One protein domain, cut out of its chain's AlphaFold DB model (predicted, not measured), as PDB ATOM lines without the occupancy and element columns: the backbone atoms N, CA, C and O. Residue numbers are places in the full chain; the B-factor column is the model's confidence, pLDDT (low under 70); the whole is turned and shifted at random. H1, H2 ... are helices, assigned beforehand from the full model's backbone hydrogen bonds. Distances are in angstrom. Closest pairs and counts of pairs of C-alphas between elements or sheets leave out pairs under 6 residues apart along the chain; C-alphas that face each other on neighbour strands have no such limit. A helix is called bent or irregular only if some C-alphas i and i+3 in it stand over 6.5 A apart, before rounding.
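This is residues 5 to 121 of the 133 residues of an uncharacterized protein of Flavobacteriales bacterium (UniProt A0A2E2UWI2). H4 is the middle, H5 runs antiparallel beside it, and H2 packs along H5; the link of residues 52 to 77 loops far out along the longest axis. The 117 residues printed, with six named helices, H1 to H6 in chain order, and no named strand, are all helix by class, with under half in named elements. The whole is compact, with radius of gyration of the C-alphas 14.3 A and spans of 52 by 28 by 24 A.

Start at H1, residues 5 to 9, which touches H2, residues 11 to 23, only at the corner; the closest C-alphas, of Leu 7 and Tyr 14, are 5.4 A apart. H3, residues 29 to 32, is close to but not clearly touching H4, residues 44 to 51; the closest C-alphas, of Leu 32 and Asp 44, are 5.3 A apart. H4 and H5, residues 78 to 90, touch as a hairpin, opposite ways at a shallow tilt of 7 degrees; look at the closest C-alphas, of Leu 48 and Gly 81, 7.0 A apart. H2 touches H5, the same way at a shallow tilt of 29 degrees, closest at the C-alphas of Tyr 15 and Ile 84, 5.7 A. H6, residues 105 to 112, only just touches H4, with 3 pairs of C-alphas within 8 A, the closest those of His 46 and Val 105, 5.9 A. Every O i to N i+4 pair is within hydrogen-bond range in H1, H2, H4 and H5; H6 has 1 of 4, and 4 of 5 O i to N i+3; H3 is too short for an i+4 pair.

Find C-alpha 5 at (91.854, 138.534, 133.287), where H1 begins. H2 is 18.1 A long and H5 18.4 A. H6 ends at C-alpha 112, (78.354, 135.212, 115.246), and is irregular: C-alphas 109 and 112 are 7.1 A apart.

The printed part has no cut; its farthest C-alphas, of Asn 24 and Asp 62, are 51.7 A apart. The links H3 to H4, H4 to H5 and H5 to H6 are long. Look for pLDDT under 70 at residues 37 to 40 and 111 to 113.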
ATOM      1  N   GLN A   5      90.888 137.431 133.306       92.88
ATOM      2  CA  GLN A   5      91.854 138.534 133.287       92.88
ATOM      3  C   GLN A   5      93.295 138.032 133.092       92.88
ATOM      4  O   GLN A   5      94.022 138.556 132.258       92.88
ATOM      5  N   LEU A   6      93.704 136.977 133.809       95.44
ATOM      6  CA  LEU A   6      95.038 136.397 133.635       95.44
ATOM      7  C   LEU A   6      95.218 135.812 132.226       95.44
ATOM      8  O   LEU A   6      96.305 135.912 131.665       95.44
ATOM      9  N   LEU A   7      94.169 135.209 131.660       95.88
ATOM     10  CA  LEU A   7      94.185 134.695 130.290       95.88
ATOM     11  C   LEU A   7      94.405 135.812 129.258       95.88
ATOM     12  O   LEU A   7      95.170 135.620 128.316       95.88
ATOM     13  N   GLU A   8      93.750 136.959 129.437       94.31
ATOM     14  CA  GLU A   8      93.876 138.138 128.573       94.31
ATOM     15  C   GLU A   8      95.247 138.813 128.704       94.31
ATOM     16  O   GLU A   8      95.938 139.010 127.705       94.31
ATOM     17  N   GLU A   9      95.664 139.122 129.933       94.94
ATOM     18  CA  GLU A   9      96.854 139.934 130.209       94.94
ATOM     19  C   GLU A   9      98.161 139.128 130.152       94.94
ATOM     20  O   GLU A   9      99.218 139.660 129.807       94.94
ATOM     21  N   ASN A  10      98.126 137.840 130.517       97.44
ATOM     22  CA  ASN A  10      99.315 136.990 130.576       97.44
ATOM     23  C   ASN A  10      99.003 135.511 130.256       97.44
ATOM     24  O   ASN A  10      99.066 134.636 131.132       97.44
ATOM     25  N   PRO A  11      98.737 135.187 128.979       97.94
ATOM     26  CA  PRO A  11      98.336 133.845 128.557       97.94
ATOM     27  C   PRO A  11      99.403 132.770 128.815       97.94
ATOM     28  O   PRO A  11      99.069 131.605 129.020       97.94
ATOM     29  N   ASN A  12     100.690 133.136 128.845       98.38
ATOM     30  CA  ASN A  12     101.767 132.200 129.185       98.38
ATOM     31  C   ASN A  12     101.704 131.780 130.659       98.38
ATOM     32  O   ASN A  12     101.862 130.602 130.980       98.38
ATOM     33  N   GLU A  13     101.455 132.734 131.555       98.38
ATOM     34  CA  GLU A  13     101.288 132.453 132.978       98.38
ATOM     35  C   GLU A  13      99.984 131.696 133.250       98.38
ATOM     36  O   GLU A  13      99.985 130.753 134.042       98.38
ATOM     37  N   TYR A  14      98.899 132.042 132.547       98.38
ATOM     38  CA  TYR A  14      97.662 131.262 132.574       98.38
ATOM     39  C   TYR A  14      97.928 129.798 132.189       98.38
ATOM     40  O   TYR A  14      97.586 128.889 132.947       98.38
ATOM     41  N   TYR A  15      98.612 129.567 131.058       98.62
ATOM     42  CA  TYR A  15      98.996 128.231 130.592       98.62
ATOM     43  C   TYR A  15      99.832 127.473 131.635       98.62
ATOM     44  O   TYR A  15      99.555 126.316 131.950       98.62
ATOM     45  N   ARG A  16     100.822 128.136 132.244       98.50
ATOM     46  CA  ARG A  16     101.646 127.537 133.302       98.50
ATOM     47  C   ARG A  16     100.808 127.108 134.512       98.50
ATOM     48  O   ARG A  16     101.040 126.024 135.051       98.50
ATOM     49  N   GLN A  17      99.852 127.935 134.941       98.25
ATOM     50  CA  GLN A  17      98.985 127.627 136.082       98.25
ATOM     51  C   GLN A  17      98.052 126.452 135.786       98.25
ATOM     52  O   GLN A  17      97.988 125.532 136.600       98.25
ATOM     53  N   ILE A  18      97.378 126.436 134.630       97.94
ATOM     54  CA  ILE A  18      96.452 125.345 134.296       97.94
ATOM     55  C   ILE A  18      97.184 124.004 134.152       97.94
ATOM     56  O   ILE A  18      96.736 123.016 134.731       97.94
ATOM     57  N   CYS A  19      98.367 123.978 133.522       98.12
ATOM     58  CA  CYS A  19      99.202 122.776 133.472       98.12
ATOM     59  C   CYS A  19      99.537 122.261 134.876       98.12
ATOM     60  O   CYS A  19      99.424 121.067 135.143       98.12
ATOM     61  N   GLY A  20      99.943 123.151 135.788       97.69
ATOM     62  CA  GLY A  20     100.269 122.772 137.162       97.69
ATOM     63  C   GLY A  20      99.066 122.200 137.915       97.69
ATOM     64  O   GLY A  20      99.202 121.209 138.630       97.69
ATOM     65  N   LEU A  21      97.879 122.780 137.737       96.88
ATOM     66  CA  LEU A  21      96.646 122.299 138.366       96.88
ATOM     67  C   LEU A  21      96.243 120.916 137.823       96.88
ATOM     68  O   LEU A  21      95.991 120.003 138.613       96.88
ATOM     69  N   ASN A  22      96.297 120.731 136.500       96.81
ATOM     70  CA  ASN A  22      96.025 119.454 135.835       96.81
ATOM     71  C   ASN A  22      97.026 118.358 136.240       96.81
ATOM     72  O   ASN A  22      96.628 117.236 136.552       96.81
ATOM     73  N   GLN A  23      98.324 118.673 136.309       97.06
ATOM     74  CA  GLN A  23      99.367 117.736 136.754       97.06
ATOM     75  C   GLN A  23      99.146 117.255 138.192       97.06
ATOM     76  O   GLN A  23      99.379 116.085 138.498       97.06
ATOM     77  N   ASN A  24      98.658 118.141 139.061       96.69
ATOM     78  CA  ASN A  24      98.305 117.813 140.440       96.69
ATOM     79  C   ASN A  24      96.909 117.177 140.577       96.69
ATOM     80  O   ASN A  24      96.494 116.880 141.696       96.69
ATOM     81  N   LYS A  25      96.200 116.933 139.462       94.69
ATOM     82  CA  LYS A  25      94.858 116.326 139.412       94.69
ATOM     83  C   LYS A  25      93.829 117.064 140.274       94.69
ATOM     84  O   LYS A  25      92.963 116.439 140.886       94.69
ATOM     85  N   LEU A  26      93.954 118.385 140.353       94.56
ATOM     86  CA  LEU A  26      92.980 119.220 141.043       94.56
ATOM     87  C   LEU A  26      91.756 119.403 140.147       94.56
ATOM     88  O   LEU A  26      91.897 119.710 138.965       94.56
ATOM     89  N   ASP A  27      90.563 119.231 140.712       94.56
ATOM     90  CA  ASP A  27      89.324 119.528 139.997       94.56
ATOM     91  C   ASP A  27      89.150 121.045 139.872       94.56
ATOM     92  O   ASP A  27      88.853 121.749 140.841       94.56
ATOM     93  N   ILE A  28      89.359 121.538 138.656       95.69
ATOM     94  CA  ILE A  28      89.237 122.950 138.291       95.69
ATOM     95  C   ILE A  28      88.035 123.214 137.383       95.69
ATOM     96  O   ILE A  28      87.849 124.349 136.950       95.69
ATOM     97  N   SER A  29      87.197 122.206 137.121       96.50
ATOM     98  CA  SER A  29      86.071 122.304 136.184       96.50
ATOM     99  C   SER A  29      85.120 123.448 136.549       96.50
ATOM    100  O   SER A  29      84.724 124.228 135.687       96.50
ATOM    101  N   HIS A  30      84.835 123.630 137.841       93.88
ATOM    102  CA  HIS A  30      84.013 124.729 138.354       93.88
ATOM    103  C   HIS A  30      84.592 126.122 138.049       93.88
ATOM    104  O   HIS A  30      83.833 127.067 137.843       93.88
ATOM    105  N   ILE A  31      85.922 126.259 137.988       93.31
ATOM    106  CA  ILE A  31      86.597 127.514 137.628       93.31
ATOM    107  C   ILE A  31      86.488 127.738 136.120       93.31
ATOM    108  O   ILE A  31      86.067 128.810 135.687       93.31
ATOM    109  N   LEU A  32      86.819 126.713 135.326       94.94
ATOM    110  CA  LEU A  32      86.830 126.793 133.862       94.94
ATOM    111  C   LEU A  32      85.435 127.067 133.285       94.94
ATOM    112  O   LEU A  32      85.300 127.806 132.308       94.94
ATOM    113  N   ASN A  33      84.408 126.492 133.913       94.62
ATOM    114  CA  ASN A  33      83.008 126.580 133.503       94.62
ATOM    115  C   ASN A  33      82.257 127.759 134.138       94.62
ATOM    116  O   ASN A  33      81.084 127.967 133.833       94.62
ATOM    117  N   SER A  34      82.912 128.547 134.997       90.31
ATOM    118  CA  SER A  34      82.295 129.733 135.591       90.31
ATOM    119  C   SER A  34      82.020 130.803 134.532       90.31
ATOM    120  O   SER A  34      82.880 131.128 133.707       90.31
ATOM    121  N   THR A  35      80.833 131.402 134.608       86.12
ATOM    122  CA  THR A  35      80.375 132.523 133.772       86.12
ATOM    123  C   THR A  35      80.330 133.852 134.544       86.12
ATOM    124  O   THR A  35      79.814 134.847 134.041       86.12
ATOM    125  N   GLU A  36      80.889 133.901 135.762       73.12
ATOM    126  CA  GLU A  36      80.709 135.008 136.721       73.12
ATOM    127  C   GLU A  36      81.512 136.295 136.412       73.12
ATOM    128  O   GLU A  36      81.343 137.304 137.094       73.12
ATOM    129  N   TYR A  37      82.361 136.321 135.380       58.66
ATOM    130  CA  TYR A  37      83.150 137.507 135.003       58.66
ATOM    131  C   TYR A  37      82.535 138.208 133.791       58.66
ATOM    132  O   TYR A  37      82.355 137.541 132.776       58.66
ATOM    133  N   ASN A  38      82.260 139.523 133.884       56.56
ATOM    134  CA  ASN A  38      81.715 140.372 132.804       56.56
ATOM    135  C   ASN A  38      80.803 139.571 131.867       56.56
ATOM    136  O   ASN A  38      81.193 139.260 130.741       56.56
ATOM    137  N   SER A  39      79.645 139.196 132.419       56.25
ATOM    138  CA  SER A  39      78.742 138.074 132.096       56.25
ATOM    139  C   SER A  39      78.493 137.720 130.628       56.25
ATOM    140  O   SER A  39      77.949 136.656 130.350       56.25
ATOM    141  N   TRP A  40      78.886 138.561 129.679       69.88
ATOM    142  CA  TRP A  40      78.655 138.383 128.253       69.88
ATOM    143  C   TRP A  40      79.617 137.418 127.566       69.88
ATOM    144  O   TRP A  40      79.252 136.863 126.536       69.88
ATOM    145  N   TYR A  41      80.821 137.205 128.102       75.19
ATOM    146  CA  TYR A  41      81.851 136.425 127.403       75.19
ATOM    147  C   TYR A  41      81.856 134.935 127.742       75.19
ATOM    148  O   TYR A  41      82.587 134.208 127.092       75.19
ATOM    149  N   GLY A  42      81.068 134.467 128.716       88.00
ATOM    150  CA  GLY A  42      80.925 133.040 129.029       88.00
ATOM    151  C   GLY A  42      82.112 132.418 129.779       88.00
ATOM    152  O   GLY A  42      82.721 133.039 130.649       88.00
ATOM    153  N   THR A  43      82.392 131.148 129.480       93.31
ATOM    154  CA  THR A  43      83.437 130.329 130.129       93.31
ATOM    155  C   THR A  43      84.853 130.719 129.697       93.31
ATOM    156  O   THR A  43      85.050 131.528 128.786       93.31
ATOM    157  N   ASP A  44      85.871 130.101 130.298       94.75
ATOM    158  CA  ASP A  44      87.268 130.316 129.893       94.75
ATOM    159  C   ASP A  44      87.523 129.872 128.438       94.75
ATOM    160  O   ASP A  44      88.340 130.476 127.742       94.75
ATOM    161  N   LEU A  45      86.764 128.892 127.927       95.69
ATOM    162  CA  LEU A  45      86.812 128.482 126.519       95.69
ATOM    163  C   LEU A  45      86.312 129.583 125.570       95.69
ATOM    164  O   LEU A  45      86.934 129.843 124.540       95.69
ATOM    165  N   HIS A  46      85.216 130.255 125.921       94.00
ATOM    166  CA  HIS A  46      84.716 131.388 125.141       94.00
ATOM    167  C   HIS A  46      85.710 132.552 125.164       94.00
ATOM    168  O   HIS A  46      86.015 133.145 124.131       94.00
ATOM    169  N   CYS A  47      86.280 132.839 126.335       94.06
ATOM    170  CA  CYS A  47      87.298 133.869 126.490       94.06
ATOM    171  C   CYS A  47      88.541 133.565 125.639       94.06
ATOM    172  O   CYS A  47      89.040 134.442 124.935       94.06
ATOM    173  N   LEU A  48      89.005 132.312 125.624       95.88
ATOM    174  CA  LEU A  48      90.103 131.888 124.759       95.88
ATOM    175  C   LEU A  48      89.770 132.106 123.276       95.88
ATOM    176  O   LEU A  48      90.598 132.636 122.536       95.88
ATOM    177  N   TYR A  49      88.550 131.763 122.845       94.31
ATOM    178  CA  TYR A  49      88.099 131.993 121.470       94.31
ATOM    179  C   TYR A  49      88.212 133.467 121.053       94.31
ATOM    180  O   TYR A  49      88.660 133.762 119.943       94.31
ATOM    181  N   TYR A  50      87.873 134.395 121.949       92.31
ATOM    182  CA  TYR A  50      87.975 135.828 121.679       92.31
ATOM    183  C   TYR A  50      89.406 136.365 121.637       92.31
ATOM    184  O   TYR A  50      89.584 137.478 121.147       92.31
ATOM    185  N   LEU A  51      90.410 135.619 122.102       94.62
ATOM    186  CA  LEU A  51      91.801 136.073 122.197       94.62
ATOM    187  C   LEU A  51      92.730 135.477 121.136       94.62
ATOM    188  O   LEU A  51      93.752 136.085 120.820       94.62
ATOM    189  N   VAL A  52      92.423 134.294 120.594       96.62
ATOM    190  CA  VAL A  52      93.341 133.613 119.670       96.62
ATOM    191  C   VAL A  52      93.275 134.211 118.263       96.62
ATOM    192  O   VAL A  52      92.232 134.202 117.599       96.62
ATOM    193  N   GLY A  53      94.434 134.671 117.793       95.25
ATOM    194  CA  GLY A  53      94.619 135.394 116.541       95.25
ATOM    195  C   GLY A  53      94.770 136.901 116.722       95.25
ATOM    196  O   GLY A  53      94.660 137.454 117.820       95.25
ATOM    197  N   ASP A  54      94.988 137.582 115.606       93.19
ATOM    198  CA  ASP A  54      95.116 139.035 115.583       93.19
ATOM    199  C   ASP A  54      93.734 139.666 115.453       93.19
ATOM    200  O   ASP A  54      92.900 139.203 114.666       93.19
ATOM    201  N   LEU A  55      93.470 140.705 116.247       90.62
ATOM    202  CA  LEU A  55      92.232 141.461 116.108       90.62
ATOM    203  C   LEU A  55      92.212 142.124 114.735       90.62
ATOM    204  O   LEU A  55      93.124 142.872 114.392       90.62
ATOM    205  N   GLN A  56      91.161 141.872 113.960       88.12
ATOM    206  CA  GLN A  56      90.893 142.669 112.776       88.12
ATOM    207  C   GLN A  56      90.157 143.940 113.220       88.12
ATOM    208  O   GLN A  56      89.038 143.817 113.733       88.12
ATOM    209  N   PRO A  57      90.743 145.138 113.036       82.00
ATOM    210  CA  PRO A  57      90.099 146.378 113.443       82.00
ATOM    211  C   PRO A  57      88.730 146.517 112.779       82.00
ATOM    212  O   PRO A  57      88.580 146.288 111.574       82.00
ATOM    213  N   LYS A  58      87.729 146.893 113.573       78.88
ATOM    214  CA  LYS A  58      86.416 147.310 113.083       78.88
ATOM    215  C   LYS A  58      86.252 148.789 113.392       78.88
ATOM    216  O   LYS A  58      86.432 149.200 114.536       78.88
ATOM    217  N   TYR A  59      85.892 149.543 112.364       80.25
ATOM    218  CA  TYR A  59      85.603 150.966 112.466       80.25
ATOM    219  C   TYR A  59      84.094 151.185 112.357       80.25
ATOM    220  O   TYR A  59      83.416 150.489 111.592       80.25
ATOM    221  N   ASP A  60      83.565 152.122 113.138       80.31
ATOM    222  CA  ASP A  60      82.186 152.581 113.013       80.31
ATOM    223  C   ASP A  60      81.993 153.471 111.764       80.31
ATOM    224  O   ASP A  60      82.897 153.651 110.944       80.31
ATOM    225  N   ARG A  61      80.782 154.016 111.584       77.94
ATOM    226  CA  ARG A  61      80.458 154.881 110.432       77.94
ATOM    227  C   ARG A  61      81.200 156.217 110.450       77.94
ATOM    228  O   ARG A  61      81.328 156.833 109.395       77.94
ATOM    229  N   ASP A  62      81.674 156.628 111.619       84.31
ATOM    230  CA  ASP A  62      82.404 157.871 111.844       84.31
ATOM    231  C   ASP A  62      83.928 157.648 111.772       84.31
ATOM    232  O   ASP A  62      84.707 158.593 111.889       84.31
ATOM    233  N   GLY A  63      84.366 156.406 111.519       80.56
ATOM    234  CA  GLY A  63      85.768 156.021 111.397       80.56
ATOM    235  C   GLY A  63      86.470 155.775 112.734       80.56
ATOM    236  O   GLY A  63      87.691 155.618 112.741       80.56
ATOM    237  N   ASN A  64      85.742 155.719 113.852       79.62
ATOM    238  CA  ASN A  64      86.326 155.393 115.151       79.62
ATOM    239  C   ASN A  64      86.469 153.880 115.302       79.62
ATOM    240  O   ASN A  64      85.587 153.116 114.911       79.62
ATOM    241  N   GLU A  65      87.575 153.437 115.892       79.94
ATOM    242  CA  GLU A  65      87.754 152.028 116.227       79.94
ATOM    243  C   GLU A  65      86.809 151.628 117.373       79.94
ATOM    244  O   GLU A  65      86.656 152.344 118.364       79.94
ATOM    245  N   CYS A  66      86.177 150.461 117.263       71.25
ATOM    246  CA  CYS A  66      85.420 149.883 118.369       71.25
ATOM    247  C   CYS A  66      86.392 149.276 119.394       71.25
ATOM    248  O   CYS A  66      86.925 148.196 119.154       71.25
ATOM    249  N   VAL A  67      86.613 149.947 120.533       72.94
ATOM    250  CA  VAL A  67      87.713 149.615 121.473       72.94
ATOM    251  C   VAL A  67      87.297 149.016 122.826       72.94
ATOM    252  O   VAL A  67      88.144 148.766 123.677       72.94
ATOM    253  N   ILE A  68      86.002 148.804 123.078       76.00
ATOM    254  CA  ILE A  68      85.507 148.465 124.428       76.00
ATOM    255  C   ILE A  68      84.922 147.050 124.449       76.00
ATOM    256  O   ILE A  68      83.705 146.870 124.448       76.00
ATOM    257  N   PHE A  69      85.785 146.034 124.439       83.56
ATOM    258  CA  PHE A  69      85.385 144.641 124.660       83.56
ATOM    259  C   PHE A  69      86.573 143.774 125.110       83.56
ATOM    260  O   PHE A  69      87.730 144.121 124.878       83.56
ATOM    261  N   TYR A  70      86.280 142.630 125.733       87.00
ATOM    262  CA  TYR A  70      87.283 141.647 126.151       87.00
ATOM    263  C   TYR A  70      88.129 141.145 124.974       87.00
ATOM    264  O   TYR A  70      87.614 140.713 123.941       87.00
ATOM    265  N   GLY A  71      89.442 141.176 125.153       88.25
ATOM    266  CA  GLY A  71      90.448 140.857 124.157       88.25
ATOM    267  C   GLY A  71      90.847 142.036 123.272       88.25
ATOM    268  O   GLY A  71      91.729 141.864 122.428       88.25
ATOM    269  N   TYR A  72      90.255 143.224 123.424       88.56
ATOM    270  CA  TYR A  72      90.751 144.410 122.723       88.56
ATOM    271  C   TYR A  72      92.205 144.703 123.138       88.56
ATOM    272  O   TYR A  72      92.551 144.660 124.318       88.56
ATOM    273  N   GLY A  73      93.081 144.940 122.157       87.88
ATOM    274  CA  GLY A  73      94.518 145.155 122.380       87.88
ATOM    275  C   GLY A  73      95.329 143.909 122.769       87.88
ATOM    276  O   GLY A  73      96.547 144.007 122.898       87.88
ATOM    277  N   HIS A  74      94.692 142.743 122.908       92.75
ATOM    278  CA  HIS A  74      95.342 141.496 123.310       92.75
ATOM    279  C   HIS A  74      95.188 140.419 122.235       92.75
ATOM    280  O   HIS A  74      94.150 140.311 121.574       92.75
ATOM    281  N   SER A  75      96.227 139.601 122.078       95.19
ATOM    282  CA  SER A  75      96.273 138.514 121.103       95.19
ATOM    283  C   SER A  75      97.060 137.326 121.642       95.19
ATOM    284  O   SER A  75      98.126 137.477 122.236       95.19
ATOM    285  N   ILE A  76      96.542 136.128 121.386       97.81
ATOM    286  CA  ILE A  76      97.199 134.850 121.663       97.81
ATOM    287  C   ILE A  76      97.541 134.190 120.325       97.81
ATOM    288  O   ILE A  76      96.702 134.104 119.428       97.81
ATOM    289  N   SER A  77      98.770 133.692 120.179       97.62
ATOM    290  CA  SER A  77      99.171 132.955 118.975       97.62
ATOM    291  C   SER A  77      98.377 131.650 118.825       97.62
ATOM    292  O   SER A  77      97.965 131.057 119.821       97.62
ATOM    293  N   ASN A  78      98.215 131.135 117.597       96.00
ATOM    294  CA  ASN A  78      97.588 129.814 117.390       96.00
ATOM    295  C   ASN A  78      98.207 128.736 118.278       96.00
ATOM    296  O   ASN A  78      97.490 127.939 118.870       96.00
ATOM    297  N   GLU A  79      99.540 128.692 118.333       97.94
ATOM    298  CA  GLU A  79     100.256 127.634 119.038       97.94
ATOM    299  C   GLU A  79      99.940 127.651 120.535       97.94
ATOM    300  O   GLU A  79      99.602 126.613 121.106       97.94
ATOM    301  N   LEU A  80     100.006 128.829 121.163       98.62
ATOM    302  CA  LEU A  80      99.682 128.973 122.578       98.62
ATOM    303  C   LEU A  80      98.186 128.751 122.826       98.62
ATOM    304  O   LEU A  80      97.827 128.062 123.775       98.62
ATOM    305  N   GLY A  81      97.323 129.247 121.940       98.38
ATOM    306  CA  GLY A  81      95.880 129.030 122.014       98.38
ATOM    307  C   GLY A  81      95.505 127.550 121.997       98.38
ATOM    308  O   GLY A  81      94.733 127.097 122.833       98.38
ATOM    309  N   ILE A  82      96.111 126.764 121.102       98.56
ATOM    310  CA  ILE A  82      95.893 125.311 121.018       98.56
ATOM    311  C   ILE A  82      96.420 124.602 122.272       98.56
ATOM    312  O   ILE A  82      95.784 123.669 122.762       98.56
ATOM    313  N   LYS A  83      97.572 125.024 122.803       98.69
ATOM    314  CA  LYS A  83      98.115 124.483 124.057       98.69
ATOM    315  C   LYS A  83      97.157 124.726 125.226       98.69
ATOM    316  O   LYS A  83      96.829 123.781 125.933       98.69
ATOM    317  N   ILE A  84      96.649 125.951 125.374       98.75
ATOM    318  CA  ILE A  84      95.668 126.287 126.415       98.75
ATOM    319  C   ILE A  84      94.372 125.495 126.210       98.75
ATOM    320  O   ILE A  84      93.877 124.913 127.166       98.75
ATOM    321  N   LEU A  85      93.859 125.399 124.978       98.50
ATOM    322  CA  LEU A  85      92.652 124.625 124.667       98.50
ATOM    323  C   LEU A  85      92.758 123.178 125.157       98.50
ATOM    324  O   LEU A  85      91.847 122.683 125.812       98.50
ATOM    325  N   LYS A  86      93.880 122.505 124.883       98.31
ATOM    326  CA  LYS A  86      94.106 121.123 125.331       98.31
ATOM    327  C   LYS A  86      94.050 120.999 126.852       98.31
ATOM    328  O   LYS A  86      93.425 120.074 127.360       98.31
ATOM    329  N   GLU A  87      94.651 121.943 127.567       98.50
ATOM    330  CA  GLU A  87      94.632 121.954 129.030       98.50
ATOM    331  C   GLU A  87      93.249 122.279 129.604       98.50
ATOM    332  O   GLU A  87      92.878 121.709 130.627       98.50
ATOM    333  N   LEU A  88      92.456 123.127 128.939       98.06
ATOM    334  CA  LEU A  88      91.060 123.359 129.321       98.06
ATOM    335  C   LEU A  88      90.239 122.067 129.222       98.06
ATOM    336  O   LEU A  88      89.475 121.753 130.131       98.06
ATOM    337  N   ILE A  89      90.423 121.296 128.146       97.75
ATOM    338  CA  ILE A  89      89.737 120.009 127.952       97.75
ATOM    339  C   ILE A  89      90.162 118.996 129.020       97.75
ATOM    340  O   ILE A  89      89.306 118.353 129.622       97.75
ATOM    341  N   ILE A  90      91.463 118.893 129.314       97.38
ATOM    342  CA  ILE A  90      91.976 118.040 130.401       97.38
ATOM    343  C   ILE A  90      91.387 118.461 131.757       97.38
ATOM    344  O   ILE A  90      91.030 117.601 132.559       97.38
ATOM    345  N   GLY A  91      91.255 119.769 131.993       96.88
ATOM    346  CA  GLY A  91      90.696 120.342 133.217       96.88
ATOM    347  C   GLY A  91      89.172 120.235 133.342       96.88
ATOM    348  O   GLY A  91      88.620 120.661 134.355       96.88
ATOM    349  N   GLY A  92      88.485 119.676 132.341       96.94
ATOM    350  CA  GLY A  92      87.041 119.446 132.377       96.94
ATOM    351  C   GLY A  92      86.194 120.656 131.984       96.94
ATOM    352  O   GLY A  92      85.097 120.830 132.520       96.94
ATOM    353  N   VAL A  93      86.679 121.507 131.071       96.50
ATOM    354  CA  VAL A  93      85.818 122.529 130.461       96.50
ATOM    355  C   VAL A  93      84.685 121.861 129.672       96.50
ATOM    356  O   VAL A  93      84.915 120.919 128.912       96.50
ATOM    357  N   ASP A  94      83.463 122.352 129.834       96.00
ATOM    358  CA  ASP A  94      82.306 121.908 129.068       96.00
ATOM    359  C   ASP A  94      82.156 122.772 127.811       96.00
ATOM    360  O   ASP A  94      81.927 123.985 127.863       96.00
ATOM    361  N   ILE A  95      82.304 122.123 126.657       95.56
ATOM    362  CA  ILE A  95      82.266 122.753 125.333       95.56
ATOM    363  C   ILE A  95      80.844 123.127 124.884       95.56
ATOM    364  O   ILE A  95      80.688 123.811 123.872       95.56
ATOM    365  N   ASN A  96      79.812 122.673 125.600       94.94
ATOM    366  CA  ASN A  96      78.405 122.913 125.273       94.94
ATOM    367  C   ASN A  96      77.761 123.990 126.151       94.94
ATOM    368  O   ASN A  96      76.598 124.331 125.927       94.94
ATOM    369  N   ILE A  97      78.492 124.533 127.132       93.75
ATOM    370  CA  ILE A  97      78.016 125.700 127.876       93.75
ATOM    371  C   ILE A  97      77.811 126.844 126.889       93.75
ATOM    372  O   ILE A  97      78.622 127.071 125.990       93.75
ATOM    373  N   LYS A  98      76.709 127.558 127.083       92.00
ATOM    374  CA  LYS A  98      76.377 128.761 126.338       92.00
ATOM    375  C   LYS A  98      76.786 129.999 127.116       92.00
ATOM    376  O   LYS A  98      76.765 130.004 128.349       92.00
ATOM    377  N   ASP A  99      77.142 131.048 126.395       89.12
ATOM    378  CA  ASP A  99      77.319 132.372 126.974       89.12
ATOM    379  C   ASP A  99      75.977 133.108 127.161       89.12
ATOM    380  O   ASP A  99      74.891 132.554 126.984       89.12
ATOM    381  N   TYR A 100      76.058 134.389 127.517       86.94
ATOM    382  CA  TYR A 100      74.901 135.273 127.674       86.94
ATOM    383  C   TYR A 100      74.017 135.390 126.424       86.94
ATOM    384  O   TYR A 100      72.829 135.683 126.539       86.94
ATOM    385  N   TYR A 101      74.586 135.188 125.235       86.25
ATOM    386  CA  TYR A 101      73.872 135.262 123.964       86.25
ATOM    387  C   TYR A 101      73.256 133.918 123.562       86.25
ATOM    388  O   TYR A 101      72.784 133.783 122.436       86.25
ATOM    389  N   GLU A 102      73.217 132.945 124.479       89.44
ATOM    390  CA  GLU A 102      72.730 131.585 124.236       89.44
ATOM    391  C   GLU A 102      73.545 130.827 123.173       89.44
ATOM    392  O   GLU A 102      73.048 129.867 122.573       89.44
ATOM    393  N   GLU A 103      74.805 131.229 122.977       89.94
ATOM    394  CA  GLU A 103      75.713 130.672 121.978       89.94
ATOM    395  C   GLU A 103      76.831 129.862 122.621       89.94
ATOM    396  O   GLU A 103      77.465 130.291 123.583       89.94
ATOM    397  N   THR A 104      77.126 128.710 122.032       92.44
ATOM    398  CA  THR A 104      78.349 127.955 122.308       92.44
ATOM    399  C   THR A 104      79.517 128.503 121.486       92.44
ATOM    400  O   THR A 104      79.346 129.248 120.515       92.44
ATOM    401  N   VAL A 105      80.739 128.060 121.786       92.69
ATOM    402  CA  VAL A 105      81.899 128.369 120.931       92.69
ATOM    403  C   VAL A 105      81.742 127.796 119.513       92.69
ATOM    404  O   VAL A 105      82.219 128.412 118.557       92.69
ATOM    405  N   LYS A 106      81.006 126.687 119.343       92.19
ATOM    406  CA  LYS A 106      80.651 126.147 118.019       92.19
ATOM    407  C   LYS A 106      79.816 127.127 117.203       92.19
ATOM    408  O   LYS A 106      80.088 127.319 116.022       92.19
ATOM    409  N   ASP A 107      78.825 127.755 117.823       91.12
ATOM    410  CA  ASP A 107      77.944 128.706 117.139       91.12
ATOM    411  C   ASP A 107      78.742 129.926 116.658       91.12
ATOM    412  O   ASP A 107      78.595 130.377 115.519       91.12
ATOM    413  N   LYS A 108      79.703 130.378 117.472       88.19
ATOM    414  CA  LYS A 108      80.582 131.511 117.148       88.19
ATOM    415  C   LYS A 108      81.530 131.241 115.983       88.19
ATOM    416  O   LYS A 108      81.865 132.176 115.254       88.19
ATOM    417  N   LEU A 109      81.946 129.990 115.751       87.56
ATOM    418  CA  LEU A 109      82.757 129.631 114.576       87.56
ATOM    419  C   LEU A 109      82.078 130.019 113.254       87.56
ATOM    420  O   LEU A 109      82.772 130.409 112.316       87.56
ATOM    421  N   ASN A 110      80.743 130.004 113.210       78.00
ATOM    422  CA  ASN A 110      79.953 130.301 112.014       78.00
ATOM    423  C   ASN A 110      79.730 131.804 111.758       78.00
ATOM    424  O   ASN A 110      78.945 132.164 110.886       78.00
ATOM    425  N   GLY A 111      80.436 132.688 112.475       69.44
ATOM    426  CA  GLY A 111      80.452 134.127 112.191       69.44
ATOM    427  C   GLY A 111      79.655 135.007 113.156       69.44
ATOM    428  O   GLY A 111      79.596 136.213 112.937       69.44
ATOM    429  N   ASN A 112      79.119 134.453 114.246       65.75
ATOM    430  CA  ASN A 112      78.354 135.212 115.246       65.75
ATOM    431  C   ASN A 112      79.221 135.874 116.344       65.75
ATOM    432  O   ASN A 112      78.722 136.369 117.350       65.75
ATOM    433  N   GLY A 113      80.545 135.895 116.180       66.88
ATOM    434  CA  GLY A 113      81.450 136.502 117.157       66.88
ATOM    435  C   GLY A 113      81.349 138.035 117.227       66.88
ATOM    436  O   GLY A 113      81.277 138.717 116.205       66.88
ATOM    437  N   LEU A 114      81.453 138.590 118.443       70.56
ATOM    438  CA  LEU A 114      81.536 140.041 118.703       70.56
ATOM    439  C   LEU A 114      82.687 140.713 117.928       70.56
ATOM    440  O   LEU A 114      82.542 141.808 117.379       70.56
ATOM    441  N   SER A 115      83.826 140.027 117.827       77.75
ATOM    442  CA  SER A 115      85.033 140.490 117.140       77.75
ATOM    443  C   SER A 115      85.486 139.493 116.079       77.75
ATOM    444  O   SER A 115      85.337 138.283 116.257       77.75
ATOM    445  N   THR A 116      86.126 139.989 115.022       85.56
ATOM    446  CA  THR A 116      86.766 139.131 114.021       85.56
ATOM    447  C   THR A 116      88.248 138.991 114.342       85.56
ATOM    448  O   THR A 116      88.954 139.986 114.501       85.56
ATOM    449  N   ARG A 117      88.717 137.746 114.420       90.38
ATOM    450  CA  ARG A 117      90.130 137.400 114.596       90.38
ATOM    451  C   ARG A 117      90.661 136.753 113.322       90.38
ATOM    452  O   ARG A 117      90.017 135.842 112.791       90.38
ATOM    453  N   ILE A 118      91.815 137.218 112.857       91.81
ATOM    454  CA  ILE A 118      92.575 136.633 111.744       91.81
ATOM    455  C   ILE A 118      93.760 135.833 112.285       91.81
ATOM    456  O   ILE A 118      94.025 135.845 113.483       91.81
ATOM    457  N   ASN A 119      94.465 135.108 111.412       93.00
ATOM    458  CA  ASN A 119      95.613 134.285 111.802       93.00
ATOM    459  C   ASN A 119      95.276 133.324 112.953       93.00
ATOM    460  O   ASN A 119      96.052 133.186 113.888       93.00
ATOM    461  N   ASN A 120      94.118 132.654 112.902       93.75
ATOM    462  CA  ASN A 120      93.660 131.693 113.919       93.75
ATOM    463  C   ASN A 120      93.038 130.411 113.337       93.75
ATOM    464  O   ASN A 120      92.281 129.717 114.015       93.75
ATOM    465  N   ILE A 121      93.332 130.104 112.069       94.44
ATOM    466  CA  ILE A 121      92.695 128.989 111.357       94.44
ATOM    467  C   ILE A 121      92.966 127.640 112.030       94.44
ATOM    468  O   ILE A 121      92.030 126.884 112.260       94.44
TER     469      ILE A 121